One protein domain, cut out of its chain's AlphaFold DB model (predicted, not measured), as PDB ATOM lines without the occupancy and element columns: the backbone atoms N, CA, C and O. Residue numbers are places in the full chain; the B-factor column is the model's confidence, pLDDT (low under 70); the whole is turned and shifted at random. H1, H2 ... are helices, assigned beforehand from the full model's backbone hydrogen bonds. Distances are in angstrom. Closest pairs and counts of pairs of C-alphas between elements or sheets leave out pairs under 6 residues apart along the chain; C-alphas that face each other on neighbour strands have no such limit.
ATOM      1  N   ARG A 107      42.681 -14.270  45.577       75.31
ATOM      2  CA  ARG A 107      41.682 -15.351  45.464       75.31
ATOM      3  C   ARG A 107      40.534 -15.203  46.462       75.31
ATOM      4  O   ARG A 107      39.416 -15.630  46.184       75.31
ATOM      5  N   TRP A 108      40.781 -14.570  47.610       80.25
ATOM      6  CA  TRP A 108      39.729 -14.304  48.594       80.25
ATOM      7  C   TRP A 108      38.689 -13.295  48.083       80.25
ATOM      8  O   TRP A 108      37.540 -13.359  48.518       80.25
ATOM      9  N   LEU A 109      39.052 -12.407  47.146       82.19
ATOM     10  CA  LEU A 109      38.133 -11.403  46.604       82.19
ATOM     11  C   LEU A 109      36.974 -12.048  45.845       82.19
ATOM     12  O   LEU A 109      35.836 -11.622  46.006       82.19
ATOM     13  N   GLU A 110      37.226 -13.123  45.097       80.25
ATOM     14  CA  GLU A 110      36.170 -13.907  44.438       80.25
ATOM     15  C   GLU A 110      35.141 -14.420  45.457       80.25
ATOM     16  O   GLU A 110      33.930 -14.283  45.268       80.25
ATOM     17  N   SER A 111      35.629 -14.950  46.585       82.81
ATOM     18  CA  SER A 111      34.768 -15.410  47.680       82.81
ATOM     19  C   SER A 111      34.005 -14.245  48.308       82.81
ATOM     20  O   SER A 111      32.798 -14.345  48.512       82.81
ATOM     21  N   PHE A 112      34.669 -13.113  48.547       86.69
ATOM     22  CA  PHE A 112      34.038 -11.907  49.075       86.69
ATOM     23  C   PHE A 112      32.923 -11.383  48.158       86.69
ATOM     24  O   PHE A 112      31.805 -11.174  48.625       86.69
ATOM     25  N   PHE A 113      33.176 -11.242  46.852       85.44
ATOM     26  CA  PHE A 113      32.179 -10.766  45.890       85.44
ATOM     27  C   PHE A 113      30.974 -11.703  45.783       85.44
ATOM     28  O   PHE A 113      29.850 -11.224  45.626       85.44
ATOM     29  N   SER A 114      31.181 -13.018  45.926       80.44
ATOM     30  CA  SER A 114      30.090 -14.004  45.920       80.44
ATOM     31  C   SER A 114      29.130 -13.864  47.110       80.44
ATOM     32  O   SER A 114      27.951 -14.195  46.992       80.44
ATOM     33  N   LEU A 115      29.617 -13.335  48.239       87.81
ATOM     34  CA  LEU A 115      28.845 -13.135  49.467       87.81
ATOM     35  C   LEU A 115      28.128 -11.777  49.512       87.81
ATOM     36  O   LEU A 115      27.354 -11.520  50.435       87.81
ATOM     37  N   LEU A 116      28.370 -10.893  48.539       87.25
ATOM     38  CA  LEU A 116      27.768  -9.566  48.536       87.25
ATOM     39  C   LEU A 116      26.265  -9.613  48.264       87.25
ATOM     40  O   LEU A 116      25.770 -10.275  47.347       87.25
ATOM     41  N   SER A 117      25.541  -8.796  49.026       84.31
ATOM     42  CA  SER A 117      24.120  -8.572  48.805       84.31
ATOM     43  C   SER A 117      23.863  -7.989  47.402       84.31
ATOM     44  O   SER A 117      24.576  -7.073  46.978       84.31
ATOM     45  N   PRO A 118      22.801  -8.428  46.694       80.94
ATOM     46  CA  PRO A 118      22.386  -7.859  45.408       80.94
ATOM     47  C   PRO A 118      22.101  -6.357  45.437       80.94
ATOM     48  O   PRO A 118      22.044  -5.732  44.385       80.94
ATOM     49  N   VAL A 119      21.860  -5.811  46.628       82.94
ATOM     50  CA  VAL A 119      21.443  -4.424  46.844       82.94
ATOM     51  C   VAL A 119      22.650  -3.473  46.862       82.94
ATOM     52  O   VAL A 119      22.488  -2.266  46.710       82.94
ATOM     53  N   ILE A 120      23.871  -4.001  47.013       78.62
ATOM     54  CA  ILE A 120      25.103  -3.204  47.003       78.62
ATOM     55  C   ILE A 120      25.460  -2.884  45.548       78.62
ATOM     56  O   ILE A 120      26.000  -3.726  44.830       78.62
ATOM     57  N   ALA A 121      25.131  -1.670  45.106       75.06
ATOM     58  CA  ALA A 121      25.373  -1.192  43.748       75.06
ATOM     59  C   ALA A 121      26.671  -0.376  43.626       75.06
ATOM     60  O   ALA A 121      27.013   0.410  44.505       75.06
ATOM     61  N   THR A 122      27.360  -0.510  42.494       72.75
ATOM     62  CA  THR A 122      28.531   0.285  42.094       72.75
ATOM     63  C   THR A 122      28.101   1.495  41.264       72.75
ATOM     64  O   THR A 122      28.475   1.628  40.094       72.75
ATOM     65  N   GLY A 123      27.240   2.347  41.822       75.56
ATOM     66  CA  GLY A 123      26.696   3.501  41.098       75.56
ATOM     67  C   GLY A 123      25.988   3.091  39.797       75.56
ATOM     68  O   GLY A 123      25.030   2.322  39.830       75.56
ATOM     69  N   LEU A 124      26.471   3.589  38.649       77.38
ATOM     70  CA  LEU A 124      25.854   3.372  37.328       77.38
ATOM     71  C   LEU A 124      26.014   1.956  36.755       77.38
ATOM     72  O   LEU A 124      25.341   1.623  35.783       77.38
ATOM     73  N   TYR A 125      26.886   1.120  37.323       82.38
ATOM     74  CA  TYR A 125      27.217  -0.189  36.738       82.38
ATOM     75  C   TYR A 125      26.414  -1.360  37.329       82.38
ATOM     76  O   TYR A 125      26.655  -2.518  36.992       82.38
ATOM     77  N   GLY A 126      25.425  -1.067  38.181       85.00
ATOM     78  CA  GLY A 126      24.565  -2.072  38.805       85.00
ATOM     79  C   GLY A 126      25.204  -2.748  40.027       85.00
ATOM     80  O   GLY A 126      26.106  -2.186  40.640       85.00
ATOM     81  N   PRO A 127      24.712  -3.925  40.452       87.69
ATOM     82  CA  PRO A 127      25.199  -4.613  41.650       87.69
ATOM     83  C   PRO A 127      26.670  -5.043  41.565       87.69
ATOM     84  O   PRO A 127      27.056  -5.713  40.608       87.69
ATOM     85  N   LEU A 128      27.462  -4.778  42.612       84.75
ATOM     86  CA  LEU A 128      28.885  -5.149  42.690       84.75
ATOM     87  C   LEU A 128      29.105  -6.660  42.537       84.75
ATOM     88  O   LEU A 128      30.075  -7.092  41.924       84.75
ATOM     89  N   LYS A 129      28.161  -7.482  43.008       87.62
ATOM     90  CA  LYS A 129      28.183  -8.942  42.807       87.62
ATOM     91  C   LYS A 129      28.236  -9.367  41.328       87.62
ATOM     92  O   LYS A 129      28.639 -10.483  41.027       87.62
ATOM     93  N   ASN A 130      27.859  -8.484  40.396       87.62
ATOM     94  CA  ASN A 130      27.938  -8.710  38.952       87.62
ATOM     95  C   ASN A 130      29.281  -8.229  38.365       87.62
ATOM     96  O   ASN A 130      29.371  -7.975  37.164       87.62
ATOM     97  N   TYR A 131      30.332  -8.109  39.182       85.00
ATOM     98  CA  TYR A 131      31.659  -7.608  38.810       85.00
ATOM     99  C   TYR A 131      32.211  -8.177  37.490       85.00
ATOM    100  O   TYR A 131      32.739  -7.426  36.678       85.00
ATOM    101  N   ARG A 132      32.008  -9.469  37.193       85.38
ATOM    102  CA  ARG A 132      32.428 -10.080  35.911       85.38
ATOM    103  C   ARG A 132      31.710  -9.511  34.683       85.38
ATOM    104  O   ARG A 132      32.268  -9.516  33.589       85.38
ATOM    105  N   GLN A 133      30.466  -9.064  34.833       87.94
ATOM    106  CA  GLN A 133      29.715  -8.388  33.770       87.94
ATOM    107  C   GLN A 133      30.172  -6.932  33.647       87.94
ATOM    108  O   GLN A 133      30.409  -6.468  32.535       87.94
ATOM    109  N   ILE A 134      30.384  -6.258  34.783       85.62
ATOM    110  CA  ILE A 134      30.930  -4.894  34.848       85.62
ATOM    111  C   ILE A 134      32.292  -4.828  34.136       85.62
ATOM    112  O   ILE A 134      32.513  -3.944  33.314       85.62
ATOM    113  N   ALA A 135      33.154  -5.827  34.344       83.06
ATOM    114  CA  ALA A 135      34.460  -5.975  33.691       83.06
ATOM    115  C   ALA A 135      34.406  -5.915  32.154       83.06
ATOM    116  O   ALA A 135      35.370  -5.534  31.492       83.06
ATOM    117  N   ARG A 136      33.281  -6.336  31.564       85.69
ATOM    118  CA  ARG A 136      33.110  -6.428  30.109       85.69
ATOM    119  C   ARG A 136      32.654  -5.117  29.480       85.69
ATOM    120  O   ARG A 136      32.711  -5.018  28.254       85.69
ATOM    121  N   LEU A 137      32.228  -4.142  30.282       87.81
ATOM    122  CA  LEU A 137      31.797  -2.832  29.807       87.81
ATOM    123  C   LEU A 137      32.984  -2.072  29.204       87.81
ATOM    124  O   LEU A 137      34.069  -2.020  29.785       87.81
ATOM    125  N   ASP A 138      32.779  -1.448  28.046       88.88
ATOM    126  CA  ASP A 138      33.868  -0.781  27.322       88.88
ATOM    127  C   ASP A 138      34.432   0.429  28.077       88.88
ATOM    128  O   ASP A 138      35.636   0.677  28.028       88.88
ATOM    129  N   GLU A 139      33.597   1.125  28.853       86.94
ATOM    130  CA  GLU A 139      34.034   2.212  29.736       86.94
ATOM    131  C   GLU A 139      34.995   1.703  30.831       86.94
ATOM    132  O   GLU A 139      36.000   2.354  31.111       86.94
ATOM    133  N   ILE A 140      34.768   0.498  31.374       85.81
ATOM    134  CA  ILE A 140      35.632  -0.130  32.393       85.81
ATOM    135  C   ILE A 140      36.954  -0.615  31.785       85.81
ATOM    136  O   ILE A 140      38.024  -0.430  32.377       85.81
ATOM    137  N   LYS A 141      36.923  -1.170  30.568       86.56
ATOM    138  CA  LYS A 141      38.149  -1.518  29.826       86.56
ATOM    139  C   LYS A 141      38.993  -0.279  29.531       86.56
ATOM    140  O   LYS A 141      40.215  -0.311  29.683       86.56
ATOM    141  N   LEU A 142      38.352   0.818  29.121       88.06
ATOM    142  CA  LEU A 142      39.029   2.083  28.863       88.06
ATOM    143  C   LEU A 142      39.634   2.663  30.146       88.06
ATOM    144  O   LEU A 142      40.806   3.035  30.127       88.06
ATOM    145  N   LEU A 143      38.883   2.674  31.253       86.62
ATOM    146  CA  LEU A 143      39.373   3.096  32.570       86.62
ATOM    147  C   LEU A 143      40.644   2.327  32.952       86.62
ATOM    148  O   LEU A 143      41.658   2.933  33.286       86.62
ATOM    149  N   THR A 144      40.614   1.000  32.815       84.94
ATOM    150  CA  THR A 144      41.750   0.120  33.122       84.94
ATOM    151  C   THR A 144      42.968   0.436  32.253       84.94
ATOM    152  O   THR A 144      44.074   0.607  32.761       84.94
ATOM    153  N   LYS A 145      42.784   0.581  30.935       86.12
ATOM    154  CA  LYS A 145      43.869   0.934  30.004       86.12
ATOM    155  C   LYS A 145      44.512   2.278  30.356       86.12
ATOM    156  O   LYS A 145      45.738   2.402  30.347       86.12
ATOM    157  N   LEU A 146      43.689   3.285  30.632       87.25
ATOM    158  CA  LEU A 146      44.155   4.611  31.020       87.25
ATOM    159  C   LEU A 146      44.888   4.559  32.365       87.25
ATOM    160  O   LEU A 146      45.933   5.185  32.505       87.25
ATOM    161  N   PHE A 147      44.428   3.734  33.305       85.50
ATOM    162  CA  PHE A 147      45.119   3.519  34.572       85.50
ATOM    163  C   PHE A 147      46.522   2.931  34.372       85.50
ATOM    164  O   PHE A 147      47.487   3.499  34.876       85.50
ATOM    165  N   TYR A 148      46.686   1.898  33.537       82.56
ATOM    166  CA  TYR A 148      48.021   1.388  33.185       82.56
ATOM    167  C   TYR A 148      48.912   2.446  32.524       82.56
ATOM    168  O   TYR A 148      50.111   2.509  32.794       82.56
ATOM    169  N   HIS A 149      48.358   3.287  31.645       83.06
ATOM    170  CA  HIS A 149      49.119   4.386  31.053       83.06
ATOM    171  C   HIS A 149      49.623   5.360  32.121       83.06
ATOM    172  O   HIS A 149      50.811   5.687  32.106       83.06
ATOM    173  N   GLN A 150      48.770   5.732  33.076       82.00
ATOM    174  CA  GLN A 150      49.149   6.587  34.197       82.00
ATOM    175  C   GLN A 150      50.229   5.934  35.075       82.00
ATOM    176  O   GLN A 150      51.214   6.596  35.397       82.00
ATOM    177  N   LEU A 151      50.093   4.641  35.407       75.56
ATOM    178  CA  LEU A 151      51.105   3.888  36.164       75.56
ATOM    179  C   LEU A 151      52.451   3.818  35.426       75.56
ATOM    180  O   LEU A 151      53.502   3.925  36.045       75.56
ATOM    181  N   SER A 152      52.435   3.732  34.094       76.81
ATOM    182  CA  SER A 152      53.647   3.788  33.259       76.81
ATOM    183  C   SER A 152      54.226   5.204  33.075       76.81
ATOM    184  O   SER A 152      55.091   5.408  32.224       76.81
ATOM    185  N   GLY A 153      53.728   6.197  33.820       79.19
ATOM    186  CA  GLY A 153      54.204   7.582  33.777       79.19
ATOM    187  C   GLY A 153      53.700   8.404  32.587       79.19
ATOM    188  O   GLY A 153      54.207   9.498  32.342       79.19
ATOM    189  N   LYS A 154      52.714   7.914  31.827       81.44
ATOM    190  CA  LYS A 154      52.122   8.662  30.707       81.44
ATOM    191  C   LYS A 154      51.047   9.616  31.220       81.44
ATOM    192  O   LYS A 154      50.296   9.283  32.128       81.44
ATOM    193  N   ALA A 155      50.933  10.781  30.587       87.44
ATOM    194  CA  ALA A 155      49.838  11.706  30.860       87.44
ATOM    195  C   ALA A 155      48.497  11.118  30.384       87.44
ATOM    196  O   ALA A 155      48.387  10.644  29.251       87.44
ATOM    197  N   VAL A 156      47.478  11.178  31.241       87.25
ATOM    198  CA  VAL A 156      46.135  10.642  30.986       87.25
ATOM    199  C   VAL A 156      45.084  11.717  31.243       87.25
ATOM    200  O   VAL A 156      45.157  12.453  32.223       87.25
ATOM    201  N   ASN A 157      44.083  11.798  30.364       86.44
ATOM    202  CA  ASN A 157      42.934  12.679  30.548       86.44
ATOM    203  C   ASN A 157      41.775  11.920  31.214       86.44
ATOM    204  O   ASN A 157      41.166  11.046  30.599       86.44
ATOM    205  N   TRP A 158      41.448  12.298  32.451       84.06
ATOM    206  CA  TRP A 158      40.382  11.680  33.248       84.06
ATOM    207  C   TRP A 158      39.012  12.350  33.110       84.06
ATOM    208  O   TRP A 158      38.050  11.869  33.705       84.06
ATOM    209  N   ALA A 159      38.893  13.431  32.330       84.31
ATOM    210  CA  ALA A 159      37.695  14.273  32.287       84.31
ATOM    211  C   ALA A 159      36.397  13.492  32.029       84.31
ATOM    212  O   ALA A 159      35.357  13.822  32.590       84.31
ATOM    213  N   MET A 160      36.460  12.420  31.232       82.81
ATOM    214  CA  MET A 160      35.287  11.609  30.892       82.81
ATOM    215  C   MET A 160      34.718  10.771  32.050       82.81
ATOM    216  O   MET A 160      33.576  10.329  31.953       82.81
ATOM    217  N   PHE A 161      35.486  10.549  33.122       79.00
ATOM    218  CA  PHE A 161      35.065   9.764  34.293       79.00
ATOM    219  C   PHE A 161      34.617  10.638  35.473       79.00
ATOM    220  O   PHE A 161      34.129  10.124  36.479       79.00
ATOM    221  N   ILE A 162      34.761  11.960  35.364       75.50
ATOM    222  CA  ILE A 162      34.350  12.901  36.407       75.50
ATOM    223  C   ILE A 162      32.822  13.053  36.380       75.50
ATOM    224  O   ILE A 162      32.224  13.227  35.321       75.50
ATOM    225  N   GLY A 163      32.183  13.004  37.553       72.62
ATOM    226  CA  GLY A 163      30.747  13.286  37.706       72.62
ATOM    227  C   GLY A 163      29.803  12.169  37.246       72.62
ATOM    228  O   GLY A 163      28.618  12.411  37.047       72.62
ATOM    229  N   LYS A 164      30.307  10.942  37.073       71.44
ATOM    230  CA  LYS A 164      29.525   9.781  36.613       71.44
ATOM    231  C   LYS A 164      28.771   9.038  37.728       71.44
ATOM    232  O   LYS A 164      28.098   8.068  37.432       71.44
ATOM    233  N   GLY A 165      28.861   9.438  38.995       66.06
ATOM    234  CA  GLY A 165      28.182   8.763  40.112       66.06
ATOM    235  C   GLY A 165      27.066   9.609  40.735       66.06
ATOM    236  O   GLY A 165      27.158  10.836  40.701       66.06
ATOM    237  N   PRO A 166      26.024   8.996  41.333       59.72
ATOM    238  CA  PRO A 166      25.085   9.719  42.183       59.72
ATOM    239  C   PRO A 166      25.797  10.114  43.486       59.72
ATOM    240  O   PRO A 166      25.906   9.308  44.406       59.72
ATOM    241  N   GLY A 167      26.335  11.332  43.559       63.12
ATOM    242  CA  GLY A 167      27.045  11.796  44.749       63.12
ATOM    243  C   GLY A 167      27.997  12.961  44.501       63.12
ATOM    244  O   GLY A 167      28.052  13.529  43.411       63.12
ATOM    245  N   LEU A 168      28.733  13.317  45.554       52.91
ATOM    246  CA  LEU A 168      29.841  14.272  45.503       52.91
ATOM    247  C   LEU A 168      30.950  13.739  44.584       52.91
ATOM    248  O   LEU A 168      31.098  12.528  44.418       52.91
ATOM    249  N   THR A 169      31.728  14.649  43.992       59.62
ATOM    250  CA  THR A 169      32.936  14.311  43.226       59.62
ATOM    251  C   THR A 169      33.780  13.315  44.030       59.62
ATOM    252  O   THR A 169      34.116  13.646  45.169       59.62
ATOM    253  N   PRO A 170      34.100  12.123  43.487       60.88
ATOM    254  CA  PRO A 170      34.850  11.114  44.228       60.88
ATOM    255  C   PRO A 170      36.176  11.703  44.709       60.88
ATOM    256  O   PRO A 170      36.844  12.430  43.962       60.88
ATOM    257  N   SER A 171      36.548  11.417  45.956       64.69
ATOM    258  CA  SER A 171      37.871  11.782  46.454       64.69
ATOM    259  C   SER A 171      38.949  10.937  45.762       64.69
ATOM    260  O   SER A 171      38.674   9.975  45.041       64.69
ATOM    261  N   SER A 172      40.212  11.345  45.893       66.12
ATOM    262  CA  SER A 172      41.314  10.688  45.173       66.12
ATOM    263  C   SER A 172      41.471   9.207  45.539       66.12
ATOM    264  O   SER A 172      41.950   8.428  44.718       66.12
ATOM    265  N   ASP A 173      41.098   8.827  46.759       71.44
ATOM    266  CA  ASP A 173      41.059   7.451  47.247       71.44
ATOM    267  C   ASP A 173      39.917   6.648  46.613       71.44
ATOM    268  O   ASP A 173      40.178   5.551  46.130       71.44
ATOM    269  N   ASP A 174      38.705   7.200  46.504       74.62
ATOM    270  CA  ASP A 174      37.580   6.554  45.807       74.62
ATOM    271  C   ASP A 174      37.936   6.232  44.349       74.62
ATOM    272  O   ASP A 174      37.684   5.129  43.851       74.62
ATOM    273  N   MET A 175      38.562   7.194  43.659       74.75
ATOM    274  CA  MET A 175      39.024   7.008  42.283       74.75
ATOM    275  C   MET A 175      40.090   5.916  42.192       74.75
ATOM    276  O   MET A 175      40.008   5.062  41.310       74.75
ATOM    277  N   LEU A 176      41.068   5.921  43.104       76.75
ATOM    278  CA  LEU A 176      42.109   4.899  43.143       76.75
ATOM    279  C   LEU A 176      41.504   3.516  43.407       76.75
ATOM    280  O   LEU A 176      41.779   2.592  42.650       76.75
ATOM    281  N   VAL A 177      40.635   3.370  44.409       79.75
ATOM    282  CA  VAL A 177      39.955   2.103  44.727       79.75
ATOM    283  C   VAL A 177      39.153   1.597  43.525       79.75
ATOM    284  O   VAL A 177      39.238   0.415  43.189       79.75
ATOM    285  N   GLY A 178      38.435   2.478  42.824       80.38
ATOM    286  CA  GLY A 178      37.717   2.127  41.598       80.38
ATOM    287  C   GLY A 178      38.637   1.666  40.462       80.38
ATOM    288  O   GLY A 178      38.338   0.675  39.794       80.38
ATOM    289  N   MET A 179      39.775   2.336  40.258       81.69
ATOM    290  CA  MET A 179      40.778   1.950  39.255       81.69
ATOM    291  C   MET A 179      41.449   0.615  39.593       81.69
ATOM    292  O   MET A 179      41.614  -0.227  38.710       81.69
ATOM    293  N   LEU A 180      41.782   0.396  40.867       81.69
ATOM    294  CA  LEU A 180      42.326  -0.862  41.374       81.69
ATOM    295  C   LEU A 180      41.340  -2.013  41.179       81.69
ATOM    296  O   LEU A 180      41.721  -3.090  40.722       81.69
ATOM    297  N   PHE A 181      40.064  -1.769  41.472       81.81
ATOM    298  CA  PHE A 181      39.004  -2.733  41.226       81.81
ATOM    299  C   PHE A 181      38.875  -3.045  39.731       81.81
ATOM    300  O   PHE A 181      38.921  -4.210  39.355       81.81
ATOM    301  N   ALA A 182      38.793  -2.034  38.861       80.06
ATOM    302  CA  ALA A 182      38.710  -2.233  37.413       80.06
ATOM    303  C   ALA A 182      39.909  -3.022  36.853       80.06
ATOM    304  O   ALA A 182      39.730  -3.911  36.022       80.06
ATOM    305  N   HIS A 183      41.112  -2.753  37.360       79.06
ATOM    306  CA  HIS A 183      42.308  -3.521  37.035       79.06
ATOM    307  C   HIS A 183      42.194  -4.989  37.474       79.06
ATOM    308  O   HIS A 183      42.392  -5.882  36.651       79.06
ATOM    309  N   TYR A 184      41.790  -5.247  38.723       79.38
ATOM    310  CA  TYR A 184      41.521  -6.606  39.202       79.38
ATOM    311  C   TYR A 184      40.510  -7.341  38.307       79.38
ATOM    312  O   TYR A 184      40.699  -8.509  37.987       79.38
ATOM    313  N   LEU A 185      39.462  -6.656  37.840       75.19
ATOM    314  CA  LEU A 185      38.469  -7.243  36.938       75.19
ATOM    315  C   LEU A 185      39.023  -7.657  35.571       75.19
ATOM    316  O   LEU A 185      38.493  -8.587  34.959       75.19
ATOM    317  N   ALA A 186      40.043  -6.958  35.074       71.00
ATOM    318  CA  ALA A 186      40.677  -7.271  33.799       71.00
ATOM    319  C   ALA A 186      41.669  -8.440  33.912       71.00
ATOM    320  O   ALA A 186      41.800  -9.211  32.962       71.00
ATOM    321  N   GLU A 187      42.334  -8.592  35.061       70.25
ATOM    322  CA  GLU A 187      43.341  -9.632  35.305       70.25
ATOM    323  C   GLU A 187      43.150 -10.339  36.671       70.25
ATOM    324  O   GLU A 187      44.048 -10.307  37.512       70.25
TER     325      GLU A 187
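This is residues 107 to 187 of the 196 residues of the protein "Protein of uncharacterized function (DUF2877)" of Proteus mirabilis (UniProt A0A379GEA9). Two helix pairs sit next to each other: the short helices H1 and H2 make a corner, and the two longer helices, H3 and H4, cross steeply. Two long loops, residues 115 to 127 and 152 to 171, join H1 to H2 and H3 to H4. The printed part has 81 residues with four named helices, H1 to H4 in order, and no named strand: all helix. It is compact, radius of gyration of the C-alphas 13.0 A, spanning 37 by 29 by 22 A.

H1, residues 107 to 114, touches H2, residues 128 to 134; closest are the C-alphas of Phe 113 and Lys 129, 5.4 A. H3, residues 138 to 151, touches H4, residues 172 to 186; closest are the C-alphas of Thr 144 and His 183, 5.4 A. Every O i to N i+4 pair is within hydrogen-bond range in H3 and H4, 3 of 4 in H1 and 1 of 3 in H2, where 3 of 4 O i to N i+3 pairs are.

H1 begins at C-alpha 107 (41.682, -15.351, 45.464). H3 measures 19.9 A; H4, 21.3 A, ends at C-alpha 186 (40.677, -7.271, 33.799).

The printed part has no cut. Residues 165 to 172 have pLDDT under 70.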